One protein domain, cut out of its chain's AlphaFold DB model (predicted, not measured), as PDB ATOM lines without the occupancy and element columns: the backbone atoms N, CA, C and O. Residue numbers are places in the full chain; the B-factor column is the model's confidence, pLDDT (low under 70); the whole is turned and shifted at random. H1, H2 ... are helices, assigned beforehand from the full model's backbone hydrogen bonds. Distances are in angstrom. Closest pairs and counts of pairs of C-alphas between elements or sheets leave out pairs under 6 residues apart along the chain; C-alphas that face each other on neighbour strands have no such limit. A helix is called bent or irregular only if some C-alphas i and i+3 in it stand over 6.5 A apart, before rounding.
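AT A GLANCE: This is residues 135 to 190 of the 196 residues of an uncharacterized protein of Planctomycetes bacterium RBG_16_64_10 (UniProt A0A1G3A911). The long helix H2 makes one side of an open ring; residues 169 to 182 fold back to the small helices H1 and H3. Residues 144 to 152 stick out. The all-helix printed part has 56 residues, named helices H1, H2, H3 in order, and no named strand. It is loose, radius of gyration of the C-alphas 13.0 A, spanning 40 by 26 by 16 A.

IN THESE COORDINATES: Find C-alpha 153 at (2.599, 59.072, 130.989); H2, residues 153 to 168, runs 22.2 A to C-alpha 168 at (6.391, 57.979, 109.160). H1, residues 135 to 142, 11.6 A, is irregular: C-alphas 136 and 139 are 7.2 A apart. H3 is residues 183 to 186.

HOW THE PARTS SIT: H2 is apart from H1 and H3. H1 and H3 are close but not clearly touching: C-alphas 138 and 183, their closest, are 7.6 A apart. Every O i to N i+4 pair is within hydrogen-bond range in H2, 2 of 4 in H1; H3 is too short.

THE WHOLE: The printed part has no cut, the H2 to H3 link is long, and residues 176 to 178 are under pLDDT 70.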
ATOM      1  N   ARG A 135       8.403  75.224 130.360       90.06
ATOM      2  CA  ARG A 135       8.068  73.942 129.726       90.06
ATOM      3  C   ARG A 135       8.744  72.718 130.376       90.06
ATOM      4  O   ARG A 135       8.037  71.743 130.623       90.06
ATOM      5  N   PRO A 136      10.049  72.721 130.720       91.06
ATOM      6  CA  PRO A 136      10.683  71.578 131.388       91.06
ATOM      7  C   PRO A 136      10.140  71.286 132.798       91.06
ATOM      8  O   PRO A 136      10.350  70.194 133.322       91.06
ATOM      9  N   GLN A 137       9.460  72.252 133.421       93.56
ATOM     10  CA  GLN A 137       8.935  72.171 134.784       93.56
ATOM     11  C   GLN A 137       7.489  71.661 134.834       93.56
ATOM     12  O   GLN A 137       7.073  71.173 135.885       93.56
ATOM     13  N   ILE A 138       6.746  71.705 133.720       92.44
ATOM     14  CA  ILE A 138       5.314  71.353 133.648       92.44
ATOM     15  C   ILE A 138       5.031  69.998 134.300       92.44
ATOM     16  O   ILE A 138       4.236  69.911 135.228       92.44
ATOM     17  N   ASN A 139       5.751  68.946 133.903       91.38
ATOM     18  CA  ASN A 139       5.505  67.601 134.432       91.38
ATOM     19  C   ASN A 139       5.725  67.514 135.952       91.38
ATOM     20  O   ASN A 139       5.031  66.767 136.639       91.38
ATOM     21  N   ALA A 140       6.709  68.244 136.487       92.31
ATOM     22  CA  ALA A 140       6.961  68.277 137.924       92.31
ATOM     23  C   ALA A 140       5.889  69.087 138.667       92.31
ATOM     24  O   ALA A 140       5.499  68.692 139.761       92.31
ATOM     25  N   ALA A 141       5.394  70.173 138.069       94.12
ATOM     26  CA  ALA A 141       4.305  70.965 138.625       94.12
ATOM     27  C   ALA A 141       3.005  70.152 138.719       94.12
ATOM     28  O   ALA A 141       2.423  70.085 139.797       94.12
ATOM     29  N   CYS A 142       2.612  69.452 137.647       93.31
ATOM     30  CA  CYS A 142       1.411  68.608 137.639       93.31
ATOM     31  C   CYS A 142       1.467  67.516 138.722       93.31
ATOM     32  O   CYS A 142       0.482  67.264 139.413       93.31
ATOM     33  N   ARG A 143       2.641  66.904 138.927       92.81
ATOM     34  CA  ARG A 143       2.842  65.830 139.915       92.81
ATOM     35  C   ARG A 143       2.764  66.262 141.380       92.81
ATOM     36  O   ARG A 143       2.793  65.392 142.240       92.81
ATOM     37  N   LYS A 144       2.657  67.562 141.682       93.31
ATOM     38  CA  LYS A 144       2.397  68.028 143.054       93.31
ATOM     39  C   LYS A 144       1.031  67.564 143.570       93.31
ATOM     40  O   LYS A 144       0.899  67.325 144.761       93.31
ATOM     41  N   CYS A 145       0.053  67.441 142.668       93.75
ATOM     42  CA  CYS A 145      -1.296  66.964 142.979       93.75
ATOM     43  C   CYS A 145      -1.615  65.638 142.264       93.75
ATOM     44  O   CYS A 145      -2.345  64.805 142.792       93.75
ATOM     45  N   HIS A 146      -1.046  65.408 141.075       90.88
ATOM     46  CA  HIS A 146      -1.241  64.183 140.295       90.88
ATOM     47  C   HIS A 146      -0.090  63.194 140.505       90.88
ATOM     48  O   HIS A 146       0.796  63.053 139.661       90.88
ATOM     49  N   GLU A 147      -0.094  62.507 141.644       86.06
ATOM     50  CA  GLU A 147       0.967  61.549 141.990       86.06
ATOM     51  C   GLU A 147       0.897  60.255 141.165       86.06
ATOM     52  O   GLU A 147       1.926  59.645 140.872       86.06
ATOM     53  N   ASN A 148      -0.313  59.851 140.768       83.06
ATOM     54  CA  ASN A 148      -0.578  58.576 140.111       83.06
ATOM     55  C   ASN A 148      -1.393  58.763 138.827       83.06
ATOM     56  O   ASN A 148      -2.229  59.658 138.724       83.06
ATOM     57  N   HIS A 149      -1.173  57.864 137.870       78.00
ATOM     58  CA  HIS A 149      -2.000  57.702 136.679       78.00
ATOM     59  C   HIS A 149      -2.289  56.217 136.466       78.00
ATOM     60  O   HIS A 149      -1.393  55.391 136.658       78.00
ATOM     61  N   ASP A 150      -3.493  55.892 135.988       82.75
ATOM     62  CA  ASP A 150      -3.881  54.520 135.624       82.75
ATOM     63  C   ASP A 150      -2.923  53.914 134.588       82.75
ATOM     64  O   ASP A 150      -2.593  52.728 134.628       82.75
ATOM     65  N   VAL A 151      -2.415  54.756 133.682       83.81
ATOM     66  CA  VAL A 151      -1.309  54.435 132.780       83.81
ATOM     67  C   VAL A 151      -0.239  55.504 132.927       83.81
ATOM     68  O   VAL A 151      -0.503  56.693 132.765       83.81
ATOM     69  N   ARG A 152       1.001  55.081 133.190       85.94
ATOM     70  CA  ARG A 152       2.133  56.003 133.308       85.94
ATOM     71  C   ARG A 152       2.275  56.861 132.038       85.94
ATOM     72  O   ARG A 152       2.326  56.286 130.945       85.94
ATOM     73  N   PRO A 153       2.431  58.194 132.149       84.31
ATOM     74  CA  PRO A 153       2.599  59.072 130.989       84.31
ATOM     75  C   PRO A 153       3.739  58.629 130.070       84.31
ATOM     76  O   PRO A 153       3.601  58.643 128.849       84.31
ATOM     77  N   GLU A 154       4.841  58.136 130.646       84.50
ATOM     78  CA  GLU A 154       5.982  57.633 129.873       84.50
ATOM     79  C   GLU A 154       5.602  56.457 128.960       84.50
ATOM     80  O   GLU A 154       6.114  56.346 127.845       84.50
ATOM     81  N   THR A 155       4.685  55.591 129.402       88.69
ATOM     82  CA  THR A 155       4.191  54.452 128.619       88.69
ATOM     83  C   THR A 155       3.336  54.921 127.445       88.69
ATOM     84  O   THR A 155       3.524  54.443 126.324       88.69
ATOM     85  N   VAL A 156       2.445  55.890 127.673       88.19
ATOM     86  CA  VAL A 156       1.598  56.477 126.620       88.19
ATOM     87  C   VAL A 156       2.457  57.181 125.568       88.19
ATOM     88  O   VAL A 156       2.294  56.941 124.371       88.19
ATOM     89  N   VAL A 157       3.433  57.981 126.007       86.81
ATOM     90  CA  VAL A 157       4.374  58.684 125.124       86.81
ATOM     91  C   VAL A 157       5.211  57.699 124.312       86.81
ATOM     92  O   VAL A 157       5.347  57.866 123.099       86.81
ATOM     93  N   ALA A 158       5.749  56.647 124.936       88.12
ATOM     94  CA  ALA A 158       6.542  55.642 124.231       88.12
ATOM     95  C   ALA A 158       5.736  54.946 123.121       88.12
ATOM     96  O   ALA A 158       6.232  54.779 122.001       88.12
ATOM     97  N   GLU A 159       4.483  54.585 123.405       89.94
ATOM     98  CA  GLU A 159       3.594  53.963 122.424       89.94
ATOM     99  C   GLU A 159       3.207  54.936 121.304       89.94
ATOM    100  O   GLU A 159       3.247  54.567 120.125       89.94
ATOM    101  N   TRP A 160       2.909  56.194 121.638       88.44
ATOM    102  CA  TRP A 160       2.660  57.240 120.649       88.44
ATOM    103  C   TRP A 160       3.863  57.422 119.718       88.44
ATOM    104  O   TRP A 160       3.713  57.311 118.502       88.44
ATOM    105  N   VAL A 161       5.078  57.563 120.264       86.94
ATOM    106  CA  VAL A 161       6.317  57.669 119.475       86.94
ATOM    107  C   VAL A 161       6.505  56.448 118.572       86.94
ATOM    108  O   VAL A 161       6.885  56.593 117.405       86.94
ATOM    109  N   ARG A 162       6.246  55.234 119.078       89.94
ATOM    110  CA  ARG A 162       6.349  53.997 118.288       89.94
ATOM    111  C   ARG A 162       5.388  54.021 117.098       89.94
ATOM    112  O   ARG A 162       5.814  53.723 115.979       89.94
ATOM    113  N   ARG A 163       4.125  54.402 117.317       89.25
ATOM    114  CA  ARG A 163       3.111  54.529 116.256       89.25
ATOM    115  C   ARG A 163       3.480  55.618 115.256       89.25
ATOM    116  O   ARG A 163       3.503  55.341 114.061       89.25
ATOM    117  N   SER A 164       3.878  56.802 115.717       87.31
ATOM    118  CA  SER A 164       4.305  57.899 114.838       87.31
ATOM    119  C   SER A 164       5.476  57.500 113.940       87.31
ATOM    120  O   SER A 164       5.496  57.851 112.764       87.31
ATOM    121  N   LYS A 165       6.442  56.723 114.453       88.12
ATOM    122  CA  LYS A 165       7.543  56.178 113.639       88.12
ATOM    123  C   LYS A 165       7.056  55.166 112.598       88.12
ATOM    124  O   LYS A 165       7.592  55.139 111.494       88.12
ATOM    125  N   ALA A 166       6.081  54.324 112.938       89.75
ATOM    126  CA  ALA A 166       5.497  53.373 111.993       89.75
ATOM    127  C   ALA A 166       4.749  54.093 110.857       89.75
ATOM    128  O   ALA A 166       4.947  53.750 109.695       89.75
ATOM    129  N   GLU A 167       3.979  55.133 111.177       88.44
ATOM    130  CA  GLU A 167       3.288  55.964 110.184       88.44
ATOM    131  C   GLU A 167       4.263  56.791 109.337       88.44
ATOM    132  O   GLU A 167       4.082  56.926 108.128       88.44
ATOM    133  N   ALA A 168       5.363  57.275 109.920       88.50
ATOM    134  CA  ALA A 168       6.391  57.979 109.160       88.50
ATOM    135  C   ALA A 168       7.029  57.097 108.072       88.50
ATOM    136  O   ALA A 168       7.289  57.564 106.965       88.50
ATOM    137  N   LYS A 169       7.198  55.791 108.332       89.56
ATOM    138  CA  LYS A 169       7.641  54.822 107.308       89.56
ATOM    139  C   LYS A 169       6.634  54.656 106.163       89.56
ATOM    140  O   LYS A 169       7.016  54.196 105.094       89.56
ATOM    141  N   ARG A 170       5.369  55.025 106.383       92.19
ATOM    142  CA  ARG A 170       4.284  55.024 105.388       92.19
ATOM    143  C   ARG A 170       4.113  56.385 104.698       92.19
ATOM    144  O   ARG A 170       3.161  56.568 103.951       92.19
ATOM    145  N   GLY A 171       5.030  57.330 104.929       90.19
ATOM    146  CA  GLY A 171       5.033  58.650 104.297       90.19
ATOM    147  C   GLY A 171       4.397  59.770 105.125       90.19
ATOM    148  O   GLY A 171       4.345  60.905 104.654       90.19
ATOM    149  N   ALA A 172       3.938  59.501 106.355       86.00
ATOM    150  CA  ALA A 172       3.456  60.552 107.250       86.00
ATOM    151  C   ALA A 172       4.611  61.404 107.812       86.00
ATOM    152  O   ALA A 172       5.763  60.975 107.887       86.00
ATOM    153  N   LYS A 173       4.311  62.626 108.266       79.94
ATOM    154  CA  LYS A 173       5.295  63.429 109.006       79.94
ATOM    155  C   LYS A 173       5.471  62.849 110.415       79.94
ATOM    156  O   LYS A 173       4.467  62.605 111.083       79.94
ATOM    157  N   PRO A 174       6.709  62.648 110.895       71.69
ATOM    158  CA  PRO A 174       6.930  62.190 112.258       71.69
ATOM    159  C   PRO A 174       6.526  63.263 113.276       71.69
ATOM    160  O   PRO A 174       6.528  64.464 112.993       71.69
ATOM    161  N   ALA A 175       6.237  62.801 114.488       70.00
ATOM    162  CA  ALA A 175       6.115  63.622 115.684       70.00
ATOM    163  C   ALA A 175       7.301  64.593 115.837       70.00
ATOM    164  O   ALA A 175       8.458  64.179 115.755       70.00
ATOM    165  N   LYS A 176       7.020  65.880 116.074       63.19
ATOM    166  CA  LYS A 176       8.030  66.953 116.038       63.19
ATOM    167  C   LYS A 176       8.839  67.151 117.328       63.19
ATOM    168  O   LYS A 176       9.829  67.872 117.273       63.19
ATOM    169  N   ASN A 177       8.468  66.554 118.463       68.31
ATOM    170  CA  ASN A 177       9.142  66.826 119.736       68.31
ATOM    171  C   ASN A 177       9.301  65.559 120.601       68.31
ATOM    172  O   ASN A 177       8.288  64.956 120.953       68.31
ATOM    173  N   PRO A 178      10.533  65.147 120.964       65.19
ATOM    174  CA  PRO A 178      10.752  64.047 121.905       65.19
ATOM    175  C   PRO A 178      10.504  64.442 123.372       65.19
ATOM    176  O   PRO A 178      10.315  63.562 124.206       65.19
ATOM    177  N   ASN A 179      10.482  65.740 123.691       78.25
ATOM    178  CA  ASN A 179      10.284  66.267 125.042       78.25
ATOM    179  C   ASN A 179       8.813  66.653 125.242       78.25
ATOM    180  O   ASN A 179       8.462  67.839 125.309       78.25
ATOM    181  N   ILE A 180       7.961  65.627 125.264       85.81
ATOM    182  CA  ILE A 180       6.525  65.767 125.511       85.81
ATOM    183  C   ILE A 180       6.286  66.088 126.987       85.81
ATOM    184  O   ILE A 180       6.904  65.493 127.875       85.81
ATOM    185  N   VAL A 181       5.377  67.020 127.244       89.38
ATOM    186  CA  VAL A 181       4.911  67.391 128.585       89.38
ATOM    187  C   VAL A 181       3.407  67.177 128.710       89.38
ATOM    188  O   VAL A 181       2.718  67.064 127.701       89.38
ATOM    189  N   CYS A 182       2.886  67.119 129.938       90.38
ATOM    190  CA  CYS A 182       1.479  66.802 130.214       90.38
ATOM    191  C   CYS A 182       0.495  67.651 129.386       90.38
ATOM    192  O   CYS A 182      -0.460  67.117 128.823       90.38
ATOM    193  N   THR A 183       0.762  68.950 129.242       91.19
ATOM    194  CA  THR A 183      -0.092  69.883 128.489       91.19
ATOM    195  C   THR A 183      -0.052  69.686 126.972       91.19
ATOM    196  O   THR A 183      -0.955  70.129 126.282       91.19
ATOM    197  N   ASP A 184       0.899  68.935 126.409       87.62
ATOM    198  CA  ASP A 184       0.857  68.625 124.969       87.62
ATOM    199  C   ASP A 184      -0.326  67.722 124.585       87.62
ATOM    200  O   ASP A 184      -0.618  67.557 123.400       87.62
ATOM    201  N   CYS A 185      -0.968  67.084 125.569       87.38
ATOM    202  CA  CYS A 185      -2.138  66.228 125.366       87.38
ATOM    203  C   CYS A 185      -3.323  66.596 126.271       87.38
ATOM    204  O   CYS A 185      -4.457  66.402 125.850       87.38
ATOM    205  N   HIS A 186      -3.085  67.104 127.486       88.00
ATOM    206  CA  HIS A 186      -4.133  67.316 128.497       88.00
ATOM    207  C   HIS A 186      -4.644  68.757 128.629       88.00
ATOM    208  O   HIS A 186      -5.476  69.013 129.491       88.00
ATOM    209  N   GLY A 187      -4.164  69.707 127.824       84.50
ATOM    210  CA  GLY A 187      -4.718  71.061 127.854       84.50
ATOM    211  C   GLY A 187      -3.812  72.103 127.225       84.50
ATOM    212  O   GLY A 187      -2.592  72.041 127.342       84.50
ATOM    213  N   HIS A 188      -4.415  73.104 126.598       81.00
ATOM    214  CA  HIS A 188      -3.696  74.198 125.952       81.00
ATOM    215  C   HIS A 188      -3.534  75.375 126.928       81.00
ATOM    216  O   HIS A 188      -3.948  76.496 126.649       81.00
ATOM    217  N   HIS A 189      -2.910  75.112 128.083       88.38
ATOM    218  CA  HIS A 189      -2.705  76.107 129.139       88.38
ATOM    219  C   HIS A 189      -1.428  76.900 128.889       88.38
ATOM    220  O   HIS A 189      -0.380  76.677 129.506       88.38
ATOM    221  N   ARG A 190      -1.481  77.773 127.886       82.62
ATOM    222  CA  ARG A 190      -0.335  78.583 127.493       82.62
ATOM    223  C   ARG A 190      -0.778  79.944 126.991       82.62
ATOM    224  O   ARG A 190      -1.637  80.054 126.126       82.62
TER     225      ARG A 190